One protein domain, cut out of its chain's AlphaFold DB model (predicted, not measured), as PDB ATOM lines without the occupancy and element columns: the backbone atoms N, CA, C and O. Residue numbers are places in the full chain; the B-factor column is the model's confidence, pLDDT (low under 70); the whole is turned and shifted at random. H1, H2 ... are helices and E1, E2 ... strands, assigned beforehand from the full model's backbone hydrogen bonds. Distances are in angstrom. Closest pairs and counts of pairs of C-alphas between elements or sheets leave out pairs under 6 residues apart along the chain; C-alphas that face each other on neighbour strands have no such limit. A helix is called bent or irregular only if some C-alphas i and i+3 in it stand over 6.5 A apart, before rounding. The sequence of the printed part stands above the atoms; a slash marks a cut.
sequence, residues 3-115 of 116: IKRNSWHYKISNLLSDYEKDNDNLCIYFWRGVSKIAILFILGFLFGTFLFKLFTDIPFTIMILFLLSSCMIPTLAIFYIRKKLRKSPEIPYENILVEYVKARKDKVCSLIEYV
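Overview. This is residues 3 to 115 of the 116 residues of an uncharacterized protein of viral metagenome (UniProt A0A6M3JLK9). The longest helix, H2, and the second long helix, H3, make two sides of a flat, open triangle, meeting in a V at residues 56 to 59, and the shorter helix H4, with the link of residues 86 to 95 before it, makes the third side, with the middle left empty. The short helix H1 lies outside this triangle near the first part of H2, and close to that same corner the two ends of the printed part come together, residues 3 to 4 beside the short strand E1. The printed part has 113 residues with four named helices and one named strand, in the order H1, H2, H3, H4, E1, and its class is mostly helix. It is extended, with a radius of gyration of the C-alphas of 21.3 A, and its C-alphas span 58 by 46 by 18 A.

Along the chain. H2, residues 26 to 55, runs 44.0 A from C-alpha 26 at (41.661, -0.406, 101.585) to C-alpha 55 at (64.008, -21.754, 70.255). H3, residues 60 to 85, is 37.6 A long. It is neither bent nor irregular, but only just: C-alphas 71 and 74 are 6.0 A apart. H4, residues 96 to 108, measures 18.2 A, and H1, residues 8 to 16, measures 12.3 A. E1, residues 113 to 115, ends at C-alpha 115 at (50.491, 0.358, 112.939).

Arrangement. H2 touches H1 with residues 33 to 36 alone, and only just, with 3 pairs of C-alphas within 8 A. Their closest C-alphas, of Ser 13 and Gly 33, are 6.4 A apart. The two helices run the same way at a steep tilt of 64 degrees. H2 and H4 are close but not clearly touching, the closest C-alphas being those of Leu 26 and Val 108 at 7.6 A, and their lines are about perpendicular at 77 degrees. H2 and H3 are apart, but only just, at 8.1 A. H3 and H4 are apart. E1 pairs with no named strand, but its residues 114 to 115 pair with residues 3 to 4, parallel. In H1, H2 and H4 every O i to N i+4 pair is within hydrogen-bond range; in H3, 21 of 22 are.

Size, cuts and confidence. The two C-alphas farthest apart, those of Asp 57 and Glu 94, are 61.1 A apart, while the first and last printed C-alphas, of Ile 3 and Val 115, are 5.9 A apart. Residues 38 to 48, 54 to 62 and 68 to 104 stand free. The printed part has no cut. The links from H2 to H3 and from H4 to E1 are tight, those from H1 to H2 and from H3 to H4 are short, and there is no long link. The mean pLDDT of the printed part is 78.6; residues 17 to 24, 86 to 95 and 106 are under 70.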
ATOM      1  N   ILE A   3      46.637  -1.990 109.594       79.38
ATOM      2  CA  ILE A   3      47.590  -2.880 108.909       79.38
ATOM      3  C   ILE A   3      48.925  -2.824 109.649       79.38
ATOM      4  O   ILE A   3      49.486  -1.748 109.834       79.38
ATOM      5  N   LYS A   4      49.437  -3.990 110.058       83.62
ATOM      6  CA  LYS A   4      50.750  -4.096 110.706       83.62
ATOM      7  C   LYS A   4      51.875  -3.925 109.688       83.62
ATOM      8  O   LYS A   4      51.888  -4.655 108.689       83.62
ATOM      9  N   ARG A   5      52.864  -3.077 109.976       81.44
ATOM     10  CA  ARG A   5      54.063  -2.900 109.132       81.44
ATOM     11  C   ARG A   5      54.893  -4.181 109.012       81.44
ATOM     12  O   ARG A   5      55.527  -4.436 107.993       81.44
ATOM     13  N   ASN A   6      54.837  -5.060 110.013       84.06
ATOM     14  CA  ASN A   6      55.520  -6.355 109.943       84.06
ATOM     15  C   ASN A   6      54.794  -7.405 109.069       84.06
ATOM     16  O   ASN A   6      55.317  -8.500 108.853       84.06
ATOM     17  N   SER A   7      53.593  -7.111 108.559       84.19
ATOM     18  CA  SER A   7      52.855  -8.057 107.719       84.19
ATOM     19  C   SER A   7      53.529  -8.262 106.357       84.19
ATOM     20  O   SER A   7      54.084  -7.340 105.760       84.19
ATOM     21  N   TRP A   8      53.471  -9.493 105.843       83.06
ATOM     22  CA  TRP A   8      54.087  -9.849 104.560       83.06
ATOM     23  C   TRP A   8      53.508  -9.043 103.390       83.06
ATOM     24  O   TRP A   8      54.253  -8.593 102.524       83.06
ATOM     25  N   HIS A   9      52.197  -8.793 103.406       76.38
ATOM     26  CA  HIS A   9      51.528  -7.969 102.404       76.38
ATOM     27  C   HIS A   9      52.027  -6.523 102.408       76.38
ATOM     28  O   HIS A   9      52.252  -5.996 101.325       76.38
ATOM     29  N   TYR A  10      52.241  -5.914 103.585       78.50
ATOM     30  CA  TYR A  10      52.800  -4.560 103.692       78.50
ATOM     31  C   TYR A  10      54.232  -4.507 103.158       78.50
ATOM     32  O   TYR A  10      54.590  -3.599 102.418       78.50
ATOM     33  N   LYS A  11      55.063  -5.506 103.481       84.06
ATOM     34  CA  LYS A  11      56.445  -5.566 102.984       84.06
ATOM     35  C   LYS A  11      56.494  -5.685 101.464       84.06
ATOM     36  O   LYS A  11      57.227  -4.947 100.821       84.06
ATOM     37  N   ILE A  12      55.693  -6.581 100.885       78.94
ATOM     38  CA  ILE A  12      55.616  -6.750  99.428       78.94
ATOM     39  C   ILE A  12      55.063  -5.493  98.763       78.94
ATOM     40  O   ILE A  12      55.599  -5.057  97.747       78.94
ATOM     41  N   SER A  13      54.006  -4.906  99.324       75.50
ATOM     42  CA  SER A  13      53.417  -3.696  98.769       75.50
ATOM     43  C   SER A  13      54.425  -2.552  98.806       75.50
ATOM     44  O   SER A  13      54.629  -1.938  97.770       75.50
ATOM     45  N   ASN A  14      55.111  -2.346  99.934       79.06
ATOM     46  CA  ASN A  14      56.123  -1.306 100.121       79.06
ATOM     47  C   ASN A  14      57.338  -1.475  99.194       79.06
ATOM     48  O   ASN A  14      57.866  -0.503  98.670       79.06
ATOM     49  N   LEU A  15      57.768  -2.718  98.952       77.56
ATOM     50  CA  LEU A  15      58.847  -3.011  98.002       77.56
ATOM     51  C   LEU A  15      58.448  -2.717  96.549       77.56
ATOM     52  O   LEU A  15      59.288  -2.318  95.747       77.56
ATOM     53  N   LEU A  16      57.182  -2.947  96.195       72.50
ATOM     54  CA  LEU A  16      56.672  -2.760  94.834       72.50
ATOM     55  C   LEU A  16      56.165  -1.336  94.564       72.50
ATOM     56  O   LEU A  16      56.041  -0.940  93.402       72.50
ATOM     57  N   SER A  17      55.816  -0.586  95.607       64.50
ATOM     58  CA  SER A  17      55.326   0.786  95.537       64.50
ATOM     59  C   SER A  17      55.450   1.435  96.915       64.50
ATOM     60  O   SER A  17      55.078   0.841  97.916       64.50
ATOM     61  N   ASP A  18      55.930   2.669  96.970       66.56
ATOM     62  CA  ASP A  18      56.055   3.423  98.218       66.56
ATOM     63  C   ASP A  18      54.655   3.843  98.717       66.56
ATOM     64  O   ASP A  18      54.075   4.813  98.227       66.56
ATOM     65  N   TYR A  19      54.051   3.033  99.597       65.88
ATOM     66  CA  TYR A  19      52.668   3.215 100.076       65.88
ATOM     67  C   TYR A  19      52.567   4.145 101.287       65.88
ATOM     68  O   TYR A  19      51.473   4.582 101.623       65.88
ATOM     69  N   GLU A  20      53.681   4.457 101.950       64.56
ATOM     70  CA  GLU A  20      53.665   5.223 103.202       64.56
ATOM     71  C   GLU A  20      53.272   6.697 102.992       64.56
ATOM     72  O   GLU A  20      52.912   7.398 103.935       64.56
ATOM     73  N   LYS A  21      53.290   7.168 101.741       60.28
ATOM     74  CA  LYS A  21      53.083   8.575 101.391       60.28
ATOM     75  C   LYS A  21      51.620   8.980 101.170       60.28
ATOM     76  O   LYS A  21      51.349  10.176 101.108       60.28
ATOM     77  N   ASP A  22      50.696   8.027 101.039       61.03
ATOM     78  CA  ASP A  22      49.317   8.281 100.595       61.03
ATOM     79  C   ASP A  22      48.297   7.729 101.613       61.03
ATOM     80  O   ASP A  22      48.373   6.570 102.028       61.03
ATOM     81  N   ASN A  23      47.320   8.549 102.019       60.62
ATOM     82  CA  ASN A  23      46.219   8.144 102.911       60.62
ATOM     83  C   ASN A  23      45.166   7.339 102.129       60.62
ATOM     84  O   ASN A  23      44.047   7.799 101.885       60.62
ATOM     85  N   ASP A  24      45.545   6.137 101.702       69.38
ATOM     86  CA  ASP A  24      44.731   5.298 100.832       69.38
ATOM     87  C   ASP A  24      43.605   4.563 101.581       69.38
ATOM     88  O   ASP A  24      43.724   4.115 102.728       69.38
ATOM     89  N   ASN A  25      42.483   4.368 100.885       79.50
ATOM     90  CA  ASN A  25      41.446   3.436 101.316       79.50
ATOM     91  C   ASN A  25      41.853   1.984 100.988       79.50
ATOM     92  O   ASN A  25      42.639   1.718 100.073       79.50
ATOM     93  N   LEU A  26      41.291   1.014 101.720       80.69
ATOM     94  CA  LEU A  26      41.661  -0.406 101.585       80.69
ATOM     95  C   LEU A  26      41.551  -0.936 100.146       80.69
ATOM     96  O   LEU A  26      42.320  -1.797  99.717       80.69
ATOM     97  N   CYS A  27      40.595  -0.407  99.390       80.25
ATOM     98  CA  CYS A  27      40.320  -0.838  98.029       80.25
ATOM     99  C   CYS A  27      41.352  -0.307  97.028       80.25
ATOM    100  O   CYS A  27      41.781  -1.069  96.163       80.25
ATOM    101  N   ILE A  28      41.808   0.942  97.164       80.38
ATOM    102  CA  ILE A  28      42.920   1.480  96.369       80.38
ATOM    103  C   ILE A  28      44.202   0.706  96.680       80.38
ATOM    104  O   ILE A  28      44.878   0.276  95.746       80.38
ATOM    105  N   TYR A  29      44.481   0.433  97.959       79.38
ATOM    106  CA  TYR A  29      45.625  -0.383  98.376       79.38
ATOM    107  C   TYR A  29      45.623  -1.771  97.709       79.38
ATOM    108  O   TYR A  29      46.613  -2.188  97.105       79.38
ATOM    109  N   PHE A  30      44.482  -2.469  97.734       82.56
ATOM    110  CA  PHE A  30      44.337  -3.773  97.085       82.56
ATOM    111  C   PHE A  30      44.497  -3.691  95.559       82.56
ATOM    112  O   PHE A  30      45.278  -4.443  94.973       82.56
ATOM    113  N   TRP A  31      43.793  -2.768  94.899       80.94
ATOM    114  CA  TRP A  31      43.810  -2.659  93.438       80.94
ATOM    115  C   TRP A  31      45.153  -2.194  92.880       80.94
ATOM    116  O   TRP A  31      45.550  -2.665  91.810       80.94
ATOM    117  N   ARG A  32      45.885  -1.328  93.591       79.56
ATOM    118  CA  ARG A  32      47.254  -0.949  93.219       79.56
ATOM    119  C   ARG A  32      48.172  -2.178  93.262       79.56
ATOM    120  O   ARG A  32      48.875  -2.434  92.284       79.56
ATOM    121  N   GLY A  33      48.086  -2.999  94.313       80.88
ATOM    122  CA  GLY A  33      48.826  -4.263  94.418       80.88
ATOM    123  C   GLY A  33      48.507  -5.244  93.283       80.88
ATOM    124  O   GLY A  33      49.410  -5.711  92.586       80.88
ATOM    125  N   VAL A  34      47.217  -5.493  93.034       82.81
ATOM    126  CA  VAL A  34      46.754  -6.374  91.946       82.81
ATOM    127  C   VAL A  34      47.230  -5.877  90.580       82.81
ATOM    128  O   VAL A  34      47.687  -6.677  89.767       82.81
ATOM    129  N   SER A  35      47.189  -4.566  90.335       80.00
ATOM    130  CA  SER A  35      47.621  -3.983  89.058       80.00
ATOM    131  C   SER A  35      49.109  -4.211  88.793       80.00
ATOM    132  O   SER A  35      49.488  -4.557  87.678       80.00
ATOM    133  N   LYS A  36      49.969  -4.066  89.810       80.88
ATOM    134  CA  LYS A  36      51.416  -4.296  89.656       80.88
ATOM    135  C   LYS A  36      51.740  -5.769  89.425       80.88
ATOM    136  O   LYS A  36      52.536  -6.076  88.542       80.88
ATOM    137  N   ILE A  37      51.078  -6.674  90.148       85.12
ATOM    138  CA  ILE A  37      51.206  -8.120  89.919       85.12
ATOM    139  C   ILE A  37      50.759  -8.469  88.493       85.12
ATOM    140  O   ILE A  37      51.472  -9.173  87.785       85.12
ATOM    141  N   ALA A  38      49.629  -7.924  88.033       86.69
ATOM    142  CA  ALA A  38      49.150  -8.132  86.669       86.69
ATOM    143  C   ALA A  38      50.157  -7.642  85.615       86.69
ATOM    144  O   ALA A  38      50.411  -8.348  84.642       86.69
ATOM    145  N   ILE A  39      50.787  -6.480  85.823       87.44
ATOM    146  CA  ILE A  39      51.844  -5.970  84.934       87.44
ATOM    147  C   ILE A  39      53.040  -6.928  84.892       87.44
ATOM    148  O   ILE A  39      53.529  -7.229  83.806       87.44
ATOM    149  N   LEU A  40      53.491  -7.445  86.040       87.69
ATOM    150  CA  LEU A  40      54.586  -8.423  86.087       87.69
ATOM    151  C   LEU A  40      54.240  -9.704  85.316       87.69
ATOM    152  O   LEU A  40      55.078 -10.207  84.572       87.69
ATOM    153  N   PHE A  41      53.003 -10.193  85.428       87.88
ATOM    154  CA  PHE A  41      52.531 -11.332  84.638       87.88
ATOM    155  C   PHE A  41      52.531 -11.040  83.134       87.88
ATOM    156  O   PHE A  41      52.975 -11.883  82.358       87.88
ATOM    157  N   ILE A  42      52.081  -9.854  82.712       89.25
ATOM    158  CA  ILE A  42      52.092  -9.451  81.298       89.25
ATOM    159  C   ILE A  42      53.530  -9.381  80.771       89.25
ATOM    160  O   ILE A  42      53.816  -9.918  79.703       89.25
ATOM    161  N   LEU A  43      54.448  -8.771  81.525       91.31
ATOM    162  CA  LEU A  43      55.862  -8.696  81.155       91.31
ATOM    163  C   LEU A  43      56.499 -10.086  81.066       91.31
ATOM    164  O   LEU A  43      57.186 -10.379  80.090       91.31
ATOM    165  N   GLY A  44      56.227 -10.956  82.041       90.44
ATOM    166  CA  GLY A  44      56.691 -12.343  82.030       90.44
ATOM    167  C   GLY A  44      56.145 -13.130  80.838       90.44
ATOM    168  O   GLY A  44      56.889 -13.868  80.199       90.44
ATOM    169  N   PHE A  45      54.876 -12.923  80.483       88.75
ATOM    170  CA  PHE A  45      54.263 -13.541  79.310       88.75
ATOM    171  C   PHE A  45      54.918 -13.071  78.005       88.75
ATOM    172  O   PHE A  45      55.308 -13.900  77.185       88.75
ATOM    173  N   LEU A  46      55.121 -11.759  77.832       88.88
ATOM    174  CA  LEU A  46      55.812 -11.210  76.660       88.88
ATOM    175  C   LEU A  46      57.240 -11.755  76.546       88.88
ATOM    176  O   LEU A  46      57.638 -12.225  75.480       88.88
ATOM    177  N   PHE A  47      57.982 -11.768  77.652       90.38
ATOM    178  CA  PHE A  47      59.332 -12.320  77.692       90.38
ATOM    179  C   PHE A  47      59.354 -13.820  77.363       90.38
ATOM    180  O   PHE A  47      60.180 -14.265  76.571       90.38
ATOM    181  N   GLY A  48      58.397 -14.591  77.885       88.31
ATOM    182  CA  GLY A  48      58.240 -16.010  77.567       88.31
ATOM    183  C   GLY A  48      57.971 -16.256  76.080       88.31
ATOM    184  O   GLY A  48      58.620 -17.109  75.477       88.31
ATOM    185  N   THR A  49      57.082 -15.475  75.456       84.94
ATOM    186  CA  THR A  49      56.821 -15.579  74.006       84.94
ATOM    187  C   THR A  49      58.037 -15.194  73.165       84.94
ATOM    188  O   THR A  49      58.316 -15.835  72.152       84.94
ATOM    189  N   PHE A  50      58.808 -14.199  73.613       86.31
ATOM    190  CA  PHE A  50      60.055 -13.803  72.969       86.31
ATOM    191  C   PHE A  50      61.099 -14.924  73.020       86.31
ATOM    192  O   PHE A  50      61.667 -15.270  71.986       86.31
ATOM    193  N   LEU A  51      61.308 -15.536  74.191       88.44
ATOM    194  CA  LEU A  51      62.217 -16.674  74.331       88.44
ATOM    195  C   LEU A  51      61.755 -17.871  73.502       88.44
ATOM    196  O   LEU A  51      62.565 -18.459  72.797       88.44
ATOM    197  N   PHE A  52      60.464 -18.210  73.521       84.81
ATOM    198  CA  PHE A  52      59.920 -19.315  72.728       84.81
ATOM    199  C   PHE A  52      60.235 -19.151  71.232       84.81
ATOM    200  O   PHE A  52      60.716 -20.086  70.596       84.81
ATOM    201  N   LYS A  53      60.095 -17.930  70.697       82.81
ATOM    202  CA  LYS A  53      60.482 -17.598  69.319       82.81
ATOM    203  C   LYS A  53      61.979 -17.793  69.039       82.81
ATOM    204  O   LYS A  53      62.345 -18.014  67.889       82.81
ATOM    205  N   LEU A  54      62.858 -17.670  70.036       85.50
ATOM    206  CA  LEU A  54      64.295 -17.923  69.855       85.50
ATOM    207  C   LEU A  54      64.617 -19.417  69.718       85.50
ATOM    208  O   LEU A  54      65.615 -19.746  69.087       85.50
ATOM    209  N   PHE A  55      63.791 -20.302  70.281       85.31
ATOM    210  CA  PHE A  55      64.008 -21.754  70.255       85.31
ATOM    211  C   PHE A  55      63.241 -22.484  69.143       85.31
ATOM    212  O   PHE A  55      63.512 -23.656  68.897       85.31
ATOM    213  N   THR A  56      62.285 -21.828  68.478       83.06
ATOM    214  CA  THR A  56      61.451 -22.442  67.430       83.06
ATOM    215  C   THR A  56      61.530 -21.678  66.110       83.06
ATOM    216  O   THR A  56      61.418 -20.455  66.116       83.06
ATOM    217  N   ASP A  57      61.554 -22.382  64.977       82.31
ATOM    218  CA  ASP A  57      61.489 -21.795  63.621       82.31
ATOM    219  C   ASP A  57      60.059 -21.431  63.170       82.31
ATOM    220  O   ASP A  57      59.742 -21.379  61.979       82.31
ATOM    221  N   ILE A  58      59.147 -21.203  64.117       81.56
ATOM    222  CA  ILE A  58      57.760 -20.862  63.800       81.56
ATOM    223  C   ILE A  58      57.723 -19.439  63.217       81.56
ATOM    224  O   ILE A  58      58.251 -18.506  63.831       81.56
ATOM    225  N   PRO A  59      57.071 -19.222  62.059       80.31
ATOM    226  CA  PRO A  59      56.960 -17.892  61.482       80.31
ATOM    227  C   PRO A  59      56.130 -16.974  62.389       80.31
ATOM    228  O   PRO A  59      55.093 -17.365  62.932       80.31
ATOM    229  N   PHE A  60      56.556 -15.710  62.501       78.38
ATOM    230  CA  PHE A  60      55.898 -14.682  63.321       78.38
ATOM    231  C   PHE A  60      54.393 -14.551  63.040       78.38
ATOM    232  O   PHE A  60      53.620 -14.240  63.943       78.38
ATOM    233  N   THR A  61      53.967 -14.833  61.807       77.81
ATOM    234  CA  THR A  61      52.565 -14.805  61.382       77.81
ATOM    235  C   THR A  61      51.687 -15.778  62.171       77.81
ATOM    236  O   THR A  61      50.606 -15.391  62.607       77.81
ATOM    237  N   ILE A  62      52.151 -17.003  62.433       81.69
ATOM    238  CA  ILE A  62      51.385 -18.010  63.188       81.69
ATOM    239  C   ILE A  62      51.293 -17.619  64.668       81.69
ATOM    240  O   ILE A  62      50.226 -17.718  65.273       81.69
ATOM    241  N   MET A  63      52.383 -17.101  65.242       78.69
ATOM    242  CA  MET A  63      52.412 -16.637  66.633       78.69
ATOM    243  C   MET A  63      51.456 -15.454  66.863       78.69
ATOM    244  O   MET A  63      50.705 -15.440  67.838       78.69
ATOM    245  N   ILE A  64      51.439 -14.485  65.942       81.56
ATOM    246  CA  ILE A  64      50.534 -13.328  66.004       81.56
ATOM    247  C   ILE A  64      49.074 -13.774  65.869       81.56
ATOM    248  O   ILE A  64      48.231 -13.325  66.644       81.56
ATOM    249  N   LEU A  65      48.767 -14.694  64.946       84.50
ATOM    250  CA  LEU A  65      47.417 -15.248  64.800       84.50
ATOM    251  C   LEU A  65      46.943 -15.949  66.081       84.50
ATOM    252  O   LEU A  65      45.801 -15.752  66.498       84.50
ATOM    253  N   PHE A  66      47.820 -16.710  66.741       82.88
ATOM    254  CA  PHE A  66      47.495 -17.380  68.000       82.88
ATOM    255  C   PHE A  66      47.175 -16.375  69.115       82.88
ATOM    256  O   PHE A  66      46.131 -16.487  69.762       82.88
ATOM    257  N   LEU A  67      48.014 -15.344  69.283       82.94
ATOM    258  CA  LEU A  67      47.807 -14.271  70.263       82.94
ATOM    259  C   LEU A  67      46.515 -13.485  70.001       82.94
ATOM    260  O   LEU A  67      45.741 -13.243  70.927       82.94
ATOM    261  N   LEU A  68      46.243 -13.131  68.742       84.75
ATOM    262  CA  LEU A  68      45.012 -12.440  68.362       84.75
ATOM    263  C   LEU A  68      43.778 -13.307  68.631       84.75
ATOM    264  O   LEU A  68      42.806 -12.810  69.197       84.75
ATOM    265  N   SER A  69      43.819 -14.604  68.301       84.31
ATOM    266  CA  SER A  69      42.707 -15.516  68.602       84.31
ATOM    267  C   SER A  69      42.464 -15.628  70.112       84.31
ATOM    268  O   SER A  69      41.320 -15.547  70.562       84.31
ATOM    269  N   SER A  70      43.542 -15.695  70.901       85.88
ATOM    270  CA  SER A  70      43.497 -15.771  72.361       85.88
ATOM    271  C   SER A  70      42.907 -14.510  72.998       85.88
ATOM    272  O   SER A  70      42.227 -14.610  74.008       85.88
ATOM    273  N   CYS A  71      43.073 -13.324  72.400       83.31
ATOM    274  CA  CYS A  71      42.417 -12.098  72.876       83.31
ATOM    275  C   CYS A  71      40.971 -11.940  72.367       83.31
ATOM    276  O   CYS A  71      40.101 -11.440  73.088       83.31
ATOM    277  N   MET A  72      40.684 -12.357  71.132       84.94
ATOM    278  CA  MET A  72      39.372 -12.161  70.499       84.94
ATOM    279  C   MET A  72      38.311 -13.140  71.020       84.94
ATOM    280  O   MET A  72      37.162 -12.753  71.232       84.94
ATOM    281  N   ILE A  73      38.674 -14.398  71.287       85.69
ATOM    282  CA  ILE A  73      37.720 -15.418  71.755       85.69
ATOM    283  C   ILE A  73      37.152 -15.076  73.149       85.69
ATOM    284  O   ILE A  73      35.925 -15.085  73.305       85.69
ATOM    285  N   PRO A  74      37.961 -14.699  74.161       84.50
ATOM    286  CA  PRO A  74      37.450 -14.339  75.480       84.50
ATOM    287  C   PRO A  74      36.654 -13.038  75.464       84.50
ATOM    288  O   PRO A  74      35.654 -12.935  76.167       84.50
ATOM    289  N   THR A  75      37.049 -12.046  74.661       83.19
ATOM    290  CA  THR A  75      36.310 -10.777  74.574       83.19
ATOM    291  C   THR A  75      34.937 -10.972  73.940       83.19
ATOM    292  O   THR A  75      33.953 -10.446  74.466       83.19
ATOM    293  N   LEU A  76      34.830 -11.798  72.895       88.12
ATOM    294  CA  LEU A  76      33.547 -12.202  72.320       88.12
ATOM    295  C   LEU A  76      32.712 -13.020  73.310       88.12
ATOM    296  O   LEU A  76      31.522 -12.747  73.461       88.12
ATOM    297  N   ALA A  77      33.313 -13.966  74.035       88.25
ATOM    298  CA  ALA A  77      32.614 -14.733  75.065       88.25
ATOM    299  C   ALA A  77      32.070 -13.823  76.180       88.25
ATOM    300  O   ALA A  77      30.893 -13.905  76.529       88.25
ATOM    301  N   ILE A  78      32.885 -12.887  76.681       86.56
ATOM    302  CA  ILE A  78      32.468 -11.877  77.661       86.56
ATOM    303  C   ILE A  78      31.370 -10.987  77.076       86.56
ATOM    304  O   ILE A  78      30.410 -10.683  77.778       86.56
ATOM    305  N   PHE A  79      31.468 -10.577  75.812       88.50
ATOM    306  CA  PHE A  79      30.437  -9.782  75.149       88.50
ATOM    307  C   PHE A  79      29.107 -10.538  75.057       88.50
ATOM    308  O   PHE A  79      28.064  -9.980  75.397       88.50
ATOM    309  N   TYR A  80      29.131 -11.817  74.680       88.50
ATOM    310  CA  TYR A  80      27.948 -12.676  74.650       88.50
ATOM    311  C   TYR A  80      27.348 -12.874  76.043       88.50
ATOM    312  O   TYR A  80      26.136 -12.732  76.213       88.50
ATOM    313  N   ILE A  81      28.186 -13.135  77.050       84.94
ATOM    314  CA  ILE A  81      27.762 -13.251  78.449       84.94
ATOM    315  C   ILE A  81      27.145 -11.932  78.918       84.94
ATOM    316  O   ILE A  81      26.038 -11.937  79.445       84.94
ATOM    317  N   ARG A  82      27.791 -10.790  78.660       83.00
ATOM    318  CA  ARG A  82      27.257  -9.463  78.987       83.00
ATOM    319  C   ARG A  82      25.937  -9.212  78.284       83.00
ATOM    320  O   ARG A  82      25.008  -8.794  78.948       83.00
ATOM    321  N   LYS A  83      25.803  -9.502  76.988       84.25
ATOM    322  CA  LYS A  83      24.540  -9.340  76.250       84.25
ATOM    323  C   LYS A  83      23.425 -10.202  76.848       84.25
ATOM    324  O   LYS A  83      22.298  -9.732  76.973       84.25
ATOM    325  N   LYS A  84      23.746 -11.431  77.260       82.94
ATOM    326  CA  LYS A  84      22.811 -12.343  77.933       82.94
ATOM    327  C   LYS A  84      22.432 -11.853  79.338       82.94
ATOM    328  O   LYS A  84      21.264 -11.933  79.701       82.94
ATOM    329  N   LEU A  85      23.387 -11.305  80.092       76.25
ATOM    330  CA  LEU A  85      23.201 -10.786  81.456       76.25
ATOM    331  C   LEU A  85      22.639  -9.355  81.511       76.25
ATOM    332  O   LEU A  85      22.074  -8.966  82.526       76.25
ATOM    333  N   ARG A  86      22.746  -8.563  80.434       56.06
ATOM    334  CA  ARG A  86      22.226  -7.181  80.348       56.06
ATOM    335  C   ARG A  86      20.698  -7.124  80.298       56.06
ATOM    336  O   ARG A  86      20.142  -6.044  80.411       56.06
ATOM    337  N   LYS A  87      20.021  -8.275  80.230       54.16
ATOM    338  CA  LYS A  87      18.611  -8.423  80.628       54.16
ATOM    339  C   LYS A  87      18.404  -8.331  82.153       54.16
ATOM    340  O   LYS A  87      17.387  -8.796  82.655       54.16
ATOM    341  N   SER A  88      19.350  -7.765  82.902       53.16
ATOM    342  CA  SER A  88      19.094  -7.385  84.286       53.16
ATOM    343  C   SER A  88      18.067  -6.249  84.278       53.16
ATOM    344  O   SER A  88      18.271  -5.285  83.537       53.16
ATOM    345  N   PRO A  89      16.975  -6.354  85.051       59.44
ATOM    346  CA  PRO A  89      15.947  -5.323  85.106       59.44
ATOM    347  C   PRO A  89      16.573  -3.981  85.500       59.44
ATOM    348  O   PRO A  89      17.488  -3.951  86.328       59.44
ATOM    349  N   GLU A  90      16.109  -2.892  84.885       56.22
ATOM    350  CA  GLU A  90      16.477  -1.532  85.279       56.22
ATOM    351  C   GLU A  90      16.140  -1.357  86.760       56.22
ATOM    352  O   GLU A  90      14.981  -1.395  87.170       56.22
ATOM    353  N   ILE A  91      17.180  -1.260  87.586       56.94
ATOM    354  CA  ILE A  91      17.035  -1.054  89.019       56.94
ATOM    355  C   ILE A  91      16.781   0.450  89.190       56.94
ATOM    356  O   ILE A  91      17.675   1.227  88.847       56.94
ATOM    357  N   PRO A  92      15.603   0.886  89.676       62.72
ATOM    358  CA  PRO A  92      15.340   2.302  89.907       62.72
ATOM    359  C   PRO A  92      16.405   2.893  90.838       62.72
ATOM    360  O   PRO A  92      16.843   2.247  91.792       62.72
ATOM    361  N   TYR A  93      16.843   4.116  90.532       57.16
ATOM    362  CA  TYR A  93      17.970   4.804  91.178       57.16
ATOM    363  C   TYR A  93      17.769   5.025  92.695       57.16
ATOM    364  O   TYR A  93      18.745   5.186  93.420       57.16
ATOM    365  N   GLU A  94      16.529   4.930  93.188       60.31
ATOM    366  CA  GLU A  94      16.153   5.033  94.609       60.31
ATOM    367  C   GLU A  94      15.923   3.674  95.298       60.31
ATOM    368  O   GLU A  94      15.219   3.571  96.301       60.31
ATOM    369  N   ASN A  95      16.480   2.582  94.771       69.50
ATOM    370  CA  ASN A  95      16.347   1.294  95.442       69.50
ATOM    371  C   ASN A  95      17.239   1.227  96.686       69.50
ATOM    372  O   ASN A  95      18.464   1.317  96.591       69.50
ATOM    373  N   ILE A  96      16.628   0.912  97.831       78.56
ATOM    374  CA  ILE A  96      17.287   0.620  99.118       78.56
ATOM    375  C   ILE A  96      18.449  -0.372  98.951       78.56
ATOM    376  O   ILE A  96      19.441  -0.308  99.668       78.56
ATOM    377  N   LEU A  97      18.376  -1.275  97.968       74.94
ATOM    378  CA  LEU A  97      19.457  -2.208  97.640       74.94
ATOM    379  C   LEU A  97      20.736  -1.509  97.159       74.94
ATOM    380  O   LEU A  97      21.828  -1.955  97.500       74.94
ATOM    381  N   VAL A  98      20.632  -0.423  96.391       72.88
ATOM    382  CA  VAL A  98      21.789   0.351  95.916       72.88
ATOM    383  C   VAL A  98      22.437   1.090  97.081       72.88
ATOM    384  O   VAL A  98      23.657   1.025  97.239       72.88
ATOM    385  N   GLU A  99      21.637   1.718  97.943       77.44
ATOM    386  CA  GLU A  99      22.131   2.363  99.162       77.44
ATOM    387  C   GLU A  99      22.737   1.353 100.139       77.44
ATOM    388  O   GLU A  99      23.823   1.579 100.670       77.44
ATOM    389  N   TYR A 100      22.106   0.191 100.304       80.94
ATOM    390  CA  TYR A 100      22.631  -0.914 101.101       80.94
ATOM    391  C   TYR A 100      23.968  -1.424 100.547       80.94
ATOM    392  O   TYR A 100      24.913  -1.652 101.304       80.94
ATOM    393  N   VAL A 101      24.093  -1.568  99.223       79.50
ATOM    394  CA  VAL A 101      25.355  -1.947  98.571       79.50
ATOM    395  C   VAL A 101      26.416  -0.861  98.751       79.50
ATOM    396  O   VAL A 101      27.572  -1.199  99.009       79.50
ATOM    397  N   LYS A 102      26.053   0.423  98.661       74.81
ATOM    398  CA  LYS A 102      26.966   1.550  98.900       74.81
ATOM    399  C   LYS A 102      27.465   1.554 100.349       74.81
ATOM    400  O   LYS A 102      28.668   1.481 100.567       74.81
ATOM    401  N   ALA A 103      26.559   1.462 101.320       74.56
ATOM    402  CA  ALA A 103      26.896   1.373 102.740       74.56
ATOM    403  C   ALA A 103      27.758   0.139 103.065       74.56
ATOM    404  O   ALA A 103      28.658   0.189 103.907       74.56
ATOM    405  N   ARG A 104      27.525  -0.989 102.381       77.50
ATOM    406  CA  ARG A 104      28.346  -2.195 102.534       77.50
ATOM    407  C   ARG A 104      29.740  -2.024 101.929       77.50
ATOM    408  O   ARG A 104      30.701  -2.506 102.522       77.50
ATOM    409  N   LYS A 105      29.866  -1.335 100.792       70.25
ATOM    410  CA  LYS A 105      31.166  -0.989 100.198       70.25
ATOM    411  C   LYS A 105      31.959  -0.042 101.094       70.25
ATOM    412  O   LYS A 105      33.145  -0.287 101.278       70.25
ATOM    413  N   ASP A 106      31.312   0.940 101.715       68.56
ATOM    414  CA  ASP A 106      31.971   1.883 102.627       68.56
ATOM    415  C   ASP A 106      32.532   1.179 103.876       68.56
ATOM    416  O   ASP A 106      33.639   1.482 104.320       68.56
ATOM    417  N   LYS A 107      31.837   0.153 104.392       72.56
ATOM    418  CA  LYS A 107      32.372  -0.703 105.469       72.56
ATOM    419  C   LYS A 107      33.572  -1.547 105.032       72.56
ATOM    420  O   LYS A 107      34.452  -1.811 105.848       72.56
ATOM    421  N   VAL A 108      33.606  -1.996 103.777       74.81
ATOM    422  CA  VAL A 108      34.699  -2.829 103.246       74.81
ATOM    423  C   VAL A 108      35.921  -1.976 102.885       74.81
ATOM    424  O   VAL A 108      37.042  -2.361 103.202       74.81
ATOM    425  N   CYS A 109      35.733  -0.801 102.282       75.12
ATOM    426  CA  CYS A 109      36.807   0.097 101.846       75.12
ATOM    427  C   CYS A 109      37.160   1.161 102.906       75.12
ATOM    428  O   CYS A 109      37.290   2.339 102.578       75.12
ATOM    429  N   SER A 110      37.314   0.769 104.176       77.88
ATOM    430  CA  SER A 110      37.695   1.716 105.239       77.88
ATOM    431  C   SER A 110      39.083   2.330 104.997       77.88
ATOM    432  O   SER A 110      39.937   1.695 104.369       77.88
ATOM    433  N   LEU A 111      39.325   3.522 105.551       80.44
ATOM    434  CA  LEU A 111      40.656   4.136 105.598       80.44
ATOM    435  C   LEU A 111      41.649   3.224 106.337       80.44
ATOM    436  O   LEU A 111      41.296   2.552 107.321       80.44
ATOM    437  N   ILE A 112      42.873   3.153 105.815       81.81
ATOM    438  CA  ILE A 112      43.951   2.353 106.391       81.81
ATOM    439  C   ILE A 112      44.712   3.198 107.412       81.81
ATOM    440  O   ILE A 112      45.099   4.325 107.134       81.81
ATOM    441  N   GLU A 113      44.964   2.611 108.577       79.12
ATOM    442  CA  GLU A 113      45.930   3.122 109.547       79.12
ATOM    443  C   GLU A 113      47.086   2.125 109.632       79.12
ATOM    444  O   GLU A 113      46.872   0.934 109.902       79.12
ATOM    445  N   TYR A 114      48.309   2.590 109.383       79.00
ATOM    446  CA  TYR A 114      49.509   1.770 109.518       79.00
ATOM    447  C   TYR A 114      49.963   1.768 110.975       79.00
ATOM    448  O   TYR A 114      50.195   2.820 111.564       79.00
ATOM    449  N   VAL A 115      50.066   0.574 111.552       80.19
ATOM    450  CA  VAL A 115      50.491   0.358 112.939       80.19
ATOM    451  C   VAL A 115      51.769  -0.468 112.920       80.19
ATOM    452  O   VAL A 115      51.908  -1.354 112.072       80.19
TER     453      VAL A 115